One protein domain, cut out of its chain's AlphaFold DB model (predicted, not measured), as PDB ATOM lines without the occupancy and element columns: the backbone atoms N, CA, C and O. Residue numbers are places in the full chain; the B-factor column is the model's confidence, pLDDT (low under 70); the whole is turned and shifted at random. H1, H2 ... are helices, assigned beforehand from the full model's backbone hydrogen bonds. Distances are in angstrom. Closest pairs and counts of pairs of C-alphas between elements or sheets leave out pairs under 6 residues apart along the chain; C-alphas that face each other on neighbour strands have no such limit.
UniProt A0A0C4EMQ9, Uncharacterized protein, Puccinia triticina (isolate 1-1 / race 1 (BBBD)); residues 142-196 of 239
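What this domain is: This is residues 142 to 196 of the 239 residues of an uncharacterized protein of Puccinia triticina (isolate 1-1 / race 1 (BBBD)) (UniProt A0A0C4EMQ9). Look first at the longest helix, H2: H1 runs back beside it to make a helical hairpin, and the short helix H3 packs on residues 164 to 168 of H2, away from H1. Beyond H3 the backbone goes on as a long loop of residues 179 to 196 with no named element, of which residues 181 to 187 stick out. The 55 printed residues hold three named helices, in the order H1, H2, H3, and no named strand; the class is all helix. The whole is loose, with a radius of gyration of the C-alphas of 12.9 A and spans of 35 by 24 by 18 A.

How they stand to each other: Start at H2, residues 156 to 170. H1, residues 142 to 151, touches it at a shallow tilt of 18 degrees, and the two run opposite ways as a hairpin. Their closest C-alphas are those of Leu 151 and Glu 158, 5.2 A apart. H3, residues 175 to 178, touches H2 at residues 164 to 168 alone; look at the C-alphas of Ala 168 and Leu 175, the closest pair, 6.1 A apart. H1 and H3 are apart. In H1 and H2 every O i to N i+4 pair is within hydrogen-bond range, while H3 is too short for such a pair and has its one O i to N i+3 pair within range.

Where its parts are: Find C-alpha 156 at (42.262, 29.113, 43.056); from there H2 runs 21.1 A to C-alpha 170 at (30.588, 12.755, 36.687). H1 begins at C-alpha 142, at (25.797, 23.036, 28.656), and measures 14.2 A. H3 measures 5.2 A and ends at C-alpha 178, at (31.571, 16.253, 48.688).

The domain as a whole: The printed part has no cut, and the links H1 to H2 and H2 to H3 are tight. The two C-alphas farthest apart are those of Arg 142 and Pro 186, 37.1 A. The mean pLDDT of the printed part is 84.7; look for values under 70 at residues 186 to 191.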
ATOM      1  N   ARG A 142      25.726  21.591  28.948       90.88
ATOM      2  CA  ARG A 142      25.797  23.036  28.656       90.88
ATOM      3  C   ARG A 142      26.061  23.897  29.899       90.88
ATOM      4  O   ARG A 142      26.736  24.910  29.801       90.88
ATOM      5  N   HIS A 143      25.565  23.483  31.070       90.31
ATOM      6  CA  HIS A 143      25.825  24.195  32.322       90.31
ATOM      7  C   HIS A 143      27.276  23.993  32.777       90.31
ATOM      8  O   HIS A 143      27.870  24.921  33.311       90.31
ATOM      9  N   LEU A 144      27.858  22.811  32.540       92.00
ATOM     10  CA  LEU A 144      29.274  22.564  32.822       92.00
ATOM     11  C   LEU A 144      30.193  23.330  31.873       92.00
ATOM     12  O   LEU A 144      31.172  23.895  32.340       92.00
ATOM     13  N   PHE A 145      29.870  23.384  30.577       93.12
ATOM     14  CA  PHE A 145      30.626  24.196  29.616       93.12
ATOM     15  C   PHE A 145      30.645  25.664  30.032       93.12
ATOM     16  O   PHE A 145      31.717  26.249  30.133       93.12
ATOM     17  N   PHE A 146      29.480  26.214  30.382       93.88
ATOM     18  CA  PHE A 146      29.386  27.577  30.892       93.88
ATOM     19  C   PHE A 146      30.253  27.788  32.145       93.88
ATOM     20  O   PHE A 146      31.001  28.755  32.220       93.88
ATOM     21  N   LEU A 147      30.203  26.873  33.120       92.81
ATOM     22  CA  LEU A 147      31.055  26.968  34.311       92.81
ATOM     23  C   LEU A 147      32.547  26.888  33.967       92.81
ATOM     24  O   LEU A 147      33.336  27.619  34.556       92.81
ATOM     25  N   ALA A 148      32.939  26.035  33.022       93.12
ATOM     26  CA  ALA A 148      34.329  25.912  32.599       93.12
ATOM     27  C   ALA A 148      34.833  27.210  31.956       93.12
ATOM     28  O   ALA A 148      35.879  27.707  32.357       93.12
ATOM     29  N   GLU A 149      34.062  27.797  31.037       94.62
ATOM     30  CA  GLU A 149      34.408  29.070  30.390       94.62
ATOM     31  C   GLU A 149      34.599  30.207  31.398       94.62
ATOM     32  O   GLU A 149      35.472  31.047  31.212       94.62
ATOM     33  N   GLN A 150      33.798  30.237  32.467       94.81
ATOM     34  CA  GLN A 150      33.870  31.307  33.463       94.81
ATOM     35  C   GLN A 150      34.953  31.090  34.530       94.81
ATOM     36  O   GLN A 150      35.458  32.065  35.075       94.81
ATOM     37  N   LEU A 151      35.288  29.839  34.872       94.50
ATOM     38  CA  LEU A 151      36.064  29.534  36.084       94.50
ATOM     39  C   LEU A 151      37.466  28.968  35.822       94.50
ATOM     40  O   LEU A 151      38.285  28.947  36.741       94.50
ATOM     41  N   ILE A 152      37.770  28.500  34.606       93.31
ATOM     42  CA  ILE A 152      39.034  27.795  34.328       93.31
ATOM     43  C   ILE A 152      40.274  28.697  34.449       93.31
ATOM     44  O   ILE A 152      41.308  28.250  34.943       93.31
ATOM     45  N   GLU A 153      40.157  29.972  34.074       92.75
ATOM     46  CA  GLU A 153      41.221  30.985  34.196       92.75
ATOM     47  C   GLU A 153      41.111  31.816  35.487       92.75
ATOM     48  O   GLU A 153      41.850  32.780  35.688       92.75
ATOM     49  N   GLY A 154      40.190  31.440  36.377       91.62
ATOM     50  CA  GLY A 154      39.911  32.164  37.607       91.62
ATOM     51  C   GLY A 154      40.931  31.943  38.732       91.62
ATOM     52  O   GLY A 154      41.977  31.286  38.624       91.62
ATOM     53  N   THR A 155      40.575  32.488  39.886       95.62
ATOM     54  CA  THR A 155      41.236  32.283  41.175       95.62
ATOM     55  C   THR A 155      41.332  30.798  41.547       95.62
ATOM     56  O   THR A 155      40.675  29.925  40.979       95.62
ATOM     57  N   ALA A 156      42.172  30.479  42.536       92.75
ATOM     58  CA  ALA A 156      42.262  29.113  43.056       92.75
ATOM     59  C   ALA A 156      40.914  28.605  43.607       92.75
ATOM     60  O   ALA A 156      40.620  27.418  43.494       92.75
ATOM     61  N   GLU A 157      40.088  29.498  44.165       91.12
ATOM     62  CA  GLU A 157      38.743  29.162  44.637       91.12
ATOM     63  C   GLU A 157      37.801  28.840  43.472       91.12
ATOM     64  O   GLU A 157      37.136  27.809  43.495       91.12
ATOM     65  N   GLU A 158      37.786  29.664  42.421       92.56
ATOM     66  CA  GLU A 158      36.954  29.438  41.229       92.56
ATOM     67  C   GLU A 158      37.307  28.124  40.525       92.56
ATOM     68  O   GLU A 158      36.416  27.337  40.196       92.56
ATOM     69  N   ARG A 159      38.603  27.824  40.393       91.69
ATOM     70  CA  ARG A 159      39.071  26.538  39.861       91.69
ATOM     71  C   ARG A 159      38.647  25.362  40.741       91.69
ATOM     72  O   ARG A 159      38.141  24.372  40.224       91.69
ATOM     73  N   ALA A 160      38.738  25.495  42.065       91.44
ATOM     74  CA  ALA A 160      38.251  24.465  42.984       91.44
ATOM     75  C   ALA A 160      36.722  24.261  42.895       91.44
ATOM     76  O   ALA A 160      36.240  23.136  43.036       91.44
ATOM     77  N   VAL A 161      35.947  25.322  42.640       92.00
ATOM     78  CA  VAL A 161      34.497  25.230  42.395       92.00
ATOM     79  C   VAL A 161      34.207  24.487  41.089       92.00
ATOM     80  O   VAL A 161      33.299  23.650  41.062       92.00
ATOM     81  N   LEU A 162      34.980  24.745  40.030       92.88
ATOM     82  CA  LEU A 162      34.873  24.017  38.765       92.88
ATOM     83  C   LEU A 162      35.187  22.526  38.948       92.88
ATOM     84  O   LEU A 162      34.379  21.683  38.553       92.88
ATOM     85  N   ASP A 163      36.298  22.200  39.610       90.88
ATOM     86  CA  ASP A 163      36.684  20.817  39.911       90.88
ATOM     87  C   ASP A 163      35.598  20.101  40.720       90.88
ATOM     88  O   ASP A 163      35.190  18.984  40.393       90.88
ATOM     89  N   LEU A 164      35.047  20.767  41.741       91.56
ATOM     90  CA  LEU A 164      33.942  20.239  42.536       91.56
ATOM     91  C   LEU A 164      32.691  19.972  41.683       91.56
ATOM     92  O   LEU A 164      32.035  18.945  41.873       91.56
ATOM     93  N   ALA A 165      32.348  20.868  40.754       91.62
ATOM     94  CA  ALA A 165      31.207  20.693  39.858       91.62
ATOM     95  C   ALA A 165      31.408  19.503  38.904       91.62
ATOM     96  O   ALA A 165      30.482  18.708  38.719       91.62
ATOM     97  N   LEU A 166      32.615  19.343  38.354       91.12
ATOM     98  CA  LEU A 166      32.982  18.216  37.495       91.12
ATOM     99  C   LEU A 166      32.914  16.889  38.259       91.12
ATOM    100  O   LEU A 166      32.268  15.947  37.796       91.12
ATOM    101  N   VAL A 167      33.508  16.829  39.454       89.69
ATOM    102  CA  VAL A 167      33.471  15.639  40.317       89.69
ATOM    103  C   VAL A 167      32.039  15.301  40.732       89.69
ATOM    104  O   VAL A 167      31.655  14.135  40.695       89.69
ATOM    105  N   ALA A 168      31.216  16.291  41.093       89.69
ATOM    106  CA  ALA A 168      29.818  16.059  41.455       89.69
ATOM    107  C   ALA A 168      28.999  15.511  40.279       89.69
ATOM    108  O   ALA A 168      28.231  14.561  40.445       89.69
ATOM    109  N   PHE A 169      29.174  16.097  39.092       89.25
ATOM    110  CA  PHE A 169      28.436  15.708  37.895       89.25
ATOM    111  C   PHE A 169      28.815  14.298  37.426       89.25
ATOM    112  O   PHE A 169      27.942  13.438  37.311       89.25
ATOM    113  N   TRP A 170      30.108  14.039  37.208       87.56
ATOM    114  CA  TRP A 170      30.588  12.755  36.687       87.56
ATOM    115  C   TRP A 170      30.619  11.654  37.745       87.56
ATOM    116  O   TRP A 170      30.335  10.498  37.445       87.56
ATOM    117  N   GLY A 171      30.888  12.011  39.001       84.06
ATOM    118  CA  GLY A 171      30.820  11.092  40.136       84.06
ATOM    119  C   GLY A 171      29.393  10.785  40.596       84.06
ATOM    120  O   GLY A 171      29.221  10.009  41.534       84.06
ATOM    121  N   MET A 172      28.373  11.396  39.972       84.38
ATOM    122  CA  MET A 172      26.962  11.291  40.368       84.38
ATOM    123  C   MET A 172      26.751  11.528  41.875       84.38
ATOM    124  O   MET A 172      25.893  10.905  42.511       84.38
ATOM    125  N   ALA A 173      27.553  12.421  42.449       83.25
ATOM    126  CA  ALA A 173      27.586  12.709  43.872       83.25
ATOM    127  C   ALA A 173      26.820  13.999  44.162       83.25
ATOM    128  O   ALA A 173      26.837  14.958  43.387       83.25
ATOM    129  N   ARG A 174      26.143  14.060  45.312       82.50
ATOM    130  CA  ARG A 174      25.542  15.329  45.741       82.50
ATOM    131  C   ARG A 174      26.648  16.261  46.224       82.50
ATOM    132  O   ARG A 174      27.529  15.830  46.957       82.50
ATOM    133  N   LEU A 175      26.533  17.563  45.952       84.88
ATOM    134  CA  LEU A 175      27.470  18.555  46.501       84.88
ATOM    135  C   LEU A 175      27.615  18.422  48.025       84.88
ATOM    136  O   LEU A 175      28.725  18.405  48.534       84.88
ATOM    137  N   ALA A 176      26.512  18.201  48.748       79.44
ATOM    138  CA  ALA A 176      26.524  18.004  50.200       79.44
ATOM    139  C   ALA A 176      27.248  16.722  50.685       79.44
ATOM    140  O   ALA A 176      27.492  16.580  51.887       79.44
ATOM    141  N   GLU A 177      27.551  15.778  49.789       81.81
ATOM    142  CA  GLU A 177      28.369  14.585  50.069       81.81
ATOM    143  C   GLU A 177      29.867  14.886  49.886       81.81
ATOM    144  O   GLU A 177      30.690  14.315  50.598       81.81
ATOM    145  N   LEU A 178      30.204  15.817  48.986       84.56
ATOM    146  CA  LEU A 178      31.571  16.253  48.688       84.56
ATOM    147  C   LEU A 178      32.033  17.435  49.554       84.56
ATOM    148  O   LEU A 178      33.232  17.654  49.699       84.56
ATOM    149  N   THR A 179      31.100  18.191  50.138       84.75
ATOM    150  CA  THR A 179      31.394  19.397  50.922       84.75
ATOM    151  C   THR A 179      30.968  19.299  52.387       84.75
ATOM    152  O   THR A 179      30.190  18.433  52.822       84.75
ATOM    153  N   TYR A 180      31.490  20.232  53.180       81.38
ATOM    154  CA  TYR A 180      31.186  20.393  54.598       81.38
ATOM    155  C   TYR A 180      30.123  21.476  54.820       81.38
ATOM    156  O   TYR A 180      30.049  22.447  54.076       81.38
ATOM    157  N   GLU A 181      29.285  21.311  55.852       74.31
ATOM    158  CA  GLU A 181      28.243  22.300  56.197       74.31
ATOM    159  C   GLU A 181      28.831  23.583  56.816       74.31
ATOM    160  O   GLU A 181      28.151  24.603  56.897       74.31
ATOM    161  N   SER A 182      30.071  23.542  57.305       75.88
ATOM    162  CA  SER A 182      30.728  24.652  57.997       75.88
ATOM    163  C   SER A 182      32.215  24.669  57.663       75.88
ATOM    164  O   SER A 182      32.804  23.613  57.436       75.88
ATOM    165  N   LYS A 183      32.803  25.872  57.621       76.88
ATOM    166  CA  LYS A 183      34.232  26.071  57.322       76.88
ATOM    167  C   LYS A 183      35.138  25.475  58.402       76.88
ATOM    168  O   LYS A 183      36.210  24.974  58.093       76.88
ATOM    169  N   GLU A 184      34.679  25.502  59.649       76.31
ATOM    170  CA  GLU A 184      35.401  25.010  60.820       76.31
ATOM    171  C   GLU A 184      34.471  24.166  61.699       76.31
ATOM    172  O   GLU A 184      33.249  24.338  61.676       76.31
ATOM    173  N   GLY A 185      35.052  23.255  62.482       75.12
ATOM    174  CA  GLY A 185      34.331  22.458  63.471       75.12
ATOM    175  C   GLY A 185      34.695  20.970  63.471       75.12
ATOM    176  O   GLY A 185      35.517  20.508  62.677       75.12
ATOM    177  N   PRO A 186      34.094  20.191  64.388       69.94
ATOM    178  CA  PRO A 186      34.345  18.760  64.485       69.94
ATOM    179  C   PRO A 186      33.790  18.016  63.263       69.94
ATOM    180  O   PRO A 186      32.602  18.102  62.947       69.94
ATOM    181  N   LEU A 187      34.651  17.242  62.599       68.69
ATOM    182  CA  LEU A 187      34.283  16.453  61.424       68.69
ATOM    183  C   LEU A 187      33.566  15.164  61.833       68.69
ATOM    184  O   LEU A 187      34.075  14.376  62.635       68.69
ATOM    185  N   ASP A 188      32.415  14.904  61.215       67.38
ATOM    186  CA  ASP A 188      31.779  13.590  61.278       67.38
ATOM    187  C   ASP A 188      32.502  12.622  60.332       67.38
ATOM    188  O   ASP A 188      32.195  12.515  59.142       67.38
ATOM    189  N   LYS A 189      33.485  11.909  60.893       65.44
ATOM    190  CA  LYS A 189      34.340  10.950  60.179       65.44
ATOM    191  C   LYS A 189      33.569   9.802  59.517       65.44
ATOM    192  O   LYS A 189      34.127   9.121  58.662       65.44
ATOM    193  N   SER A 190      32.325   9.556  59.928       62.81
ATOM    194  CA  SER A 190      31.514   8.448  59.417       62.81
ATOM    195  C   SER A 190      30.726   8.809  58.154       62.81
ATOM    196  O   SER A 190      30.431   7.922  57.356       62.81
ATOM    197  N   MET A 191      30.437  10.098  57.937       63.16
ATOM    198  CA  MET A 191      29.539  10.555  56.868       63.16
ATOM    199  C   MET A 191      30.189  11.477  55.829       63.16
ATOM    200  O   MET A 191      29.591  11.703  54.777       63.16
ATOM    201  N   LYS A 192      31.370  12.039  56.108       71.88
ATOM    202  CA  LYS A 192      32.009  13.060  55.263       71.88
ATOM    203  C   LYS A 192      33.313  12.578  54.624       71.88
ATOM    204  O   LYS A 192      33.988  11.705  55.164       71.88
ATOM    205  N   LEU A 193      33.650  13.160  53.472       75.44
ATOM    206  CA  LEU A 193      34.858  12.857  52.699       75.44
ATOM    207  C   LEU A 193      36.111  13.405  53.398       75.44
ATOM    208  O   LEU A 193      36.381  14.601  53.343       75.44
ATOM    209  N   LEU A 194      36.887  12.537  54.043       78.69
ATOM    210  CA  LEU A 194      38.137  12.919  54.709       78.69
ATOM    211  C   LEU A 194      39.315  12.958  53.727       78.69
ATOM    212  O   LEU A 194      39.285  12.309  52.686       78.69
ATOM    213  N   THR A 195      40.413  13.621  54.098       76.19
ATOM    214  CA  THR A 195      41.680  13.546  53.341       76.19
ATOM    215  C   THR A 195      42.202  12.111  53.237       76.19
ATOM    216  O   THR A 195      42.706  11.710  52.199       76.19
ATOM    217  N   SER A 196      41.971  11.284  54.263       78.06
ATOM    218  CA  SER A 196      42.249   9.839  54.238       78.06
ATOM    219  C   SER A 196      41.313   9.029  53.331       78.06
ATOM    220  O   SER A 196      41.429   7.809  53.240       78.06
TER     221      SER A 196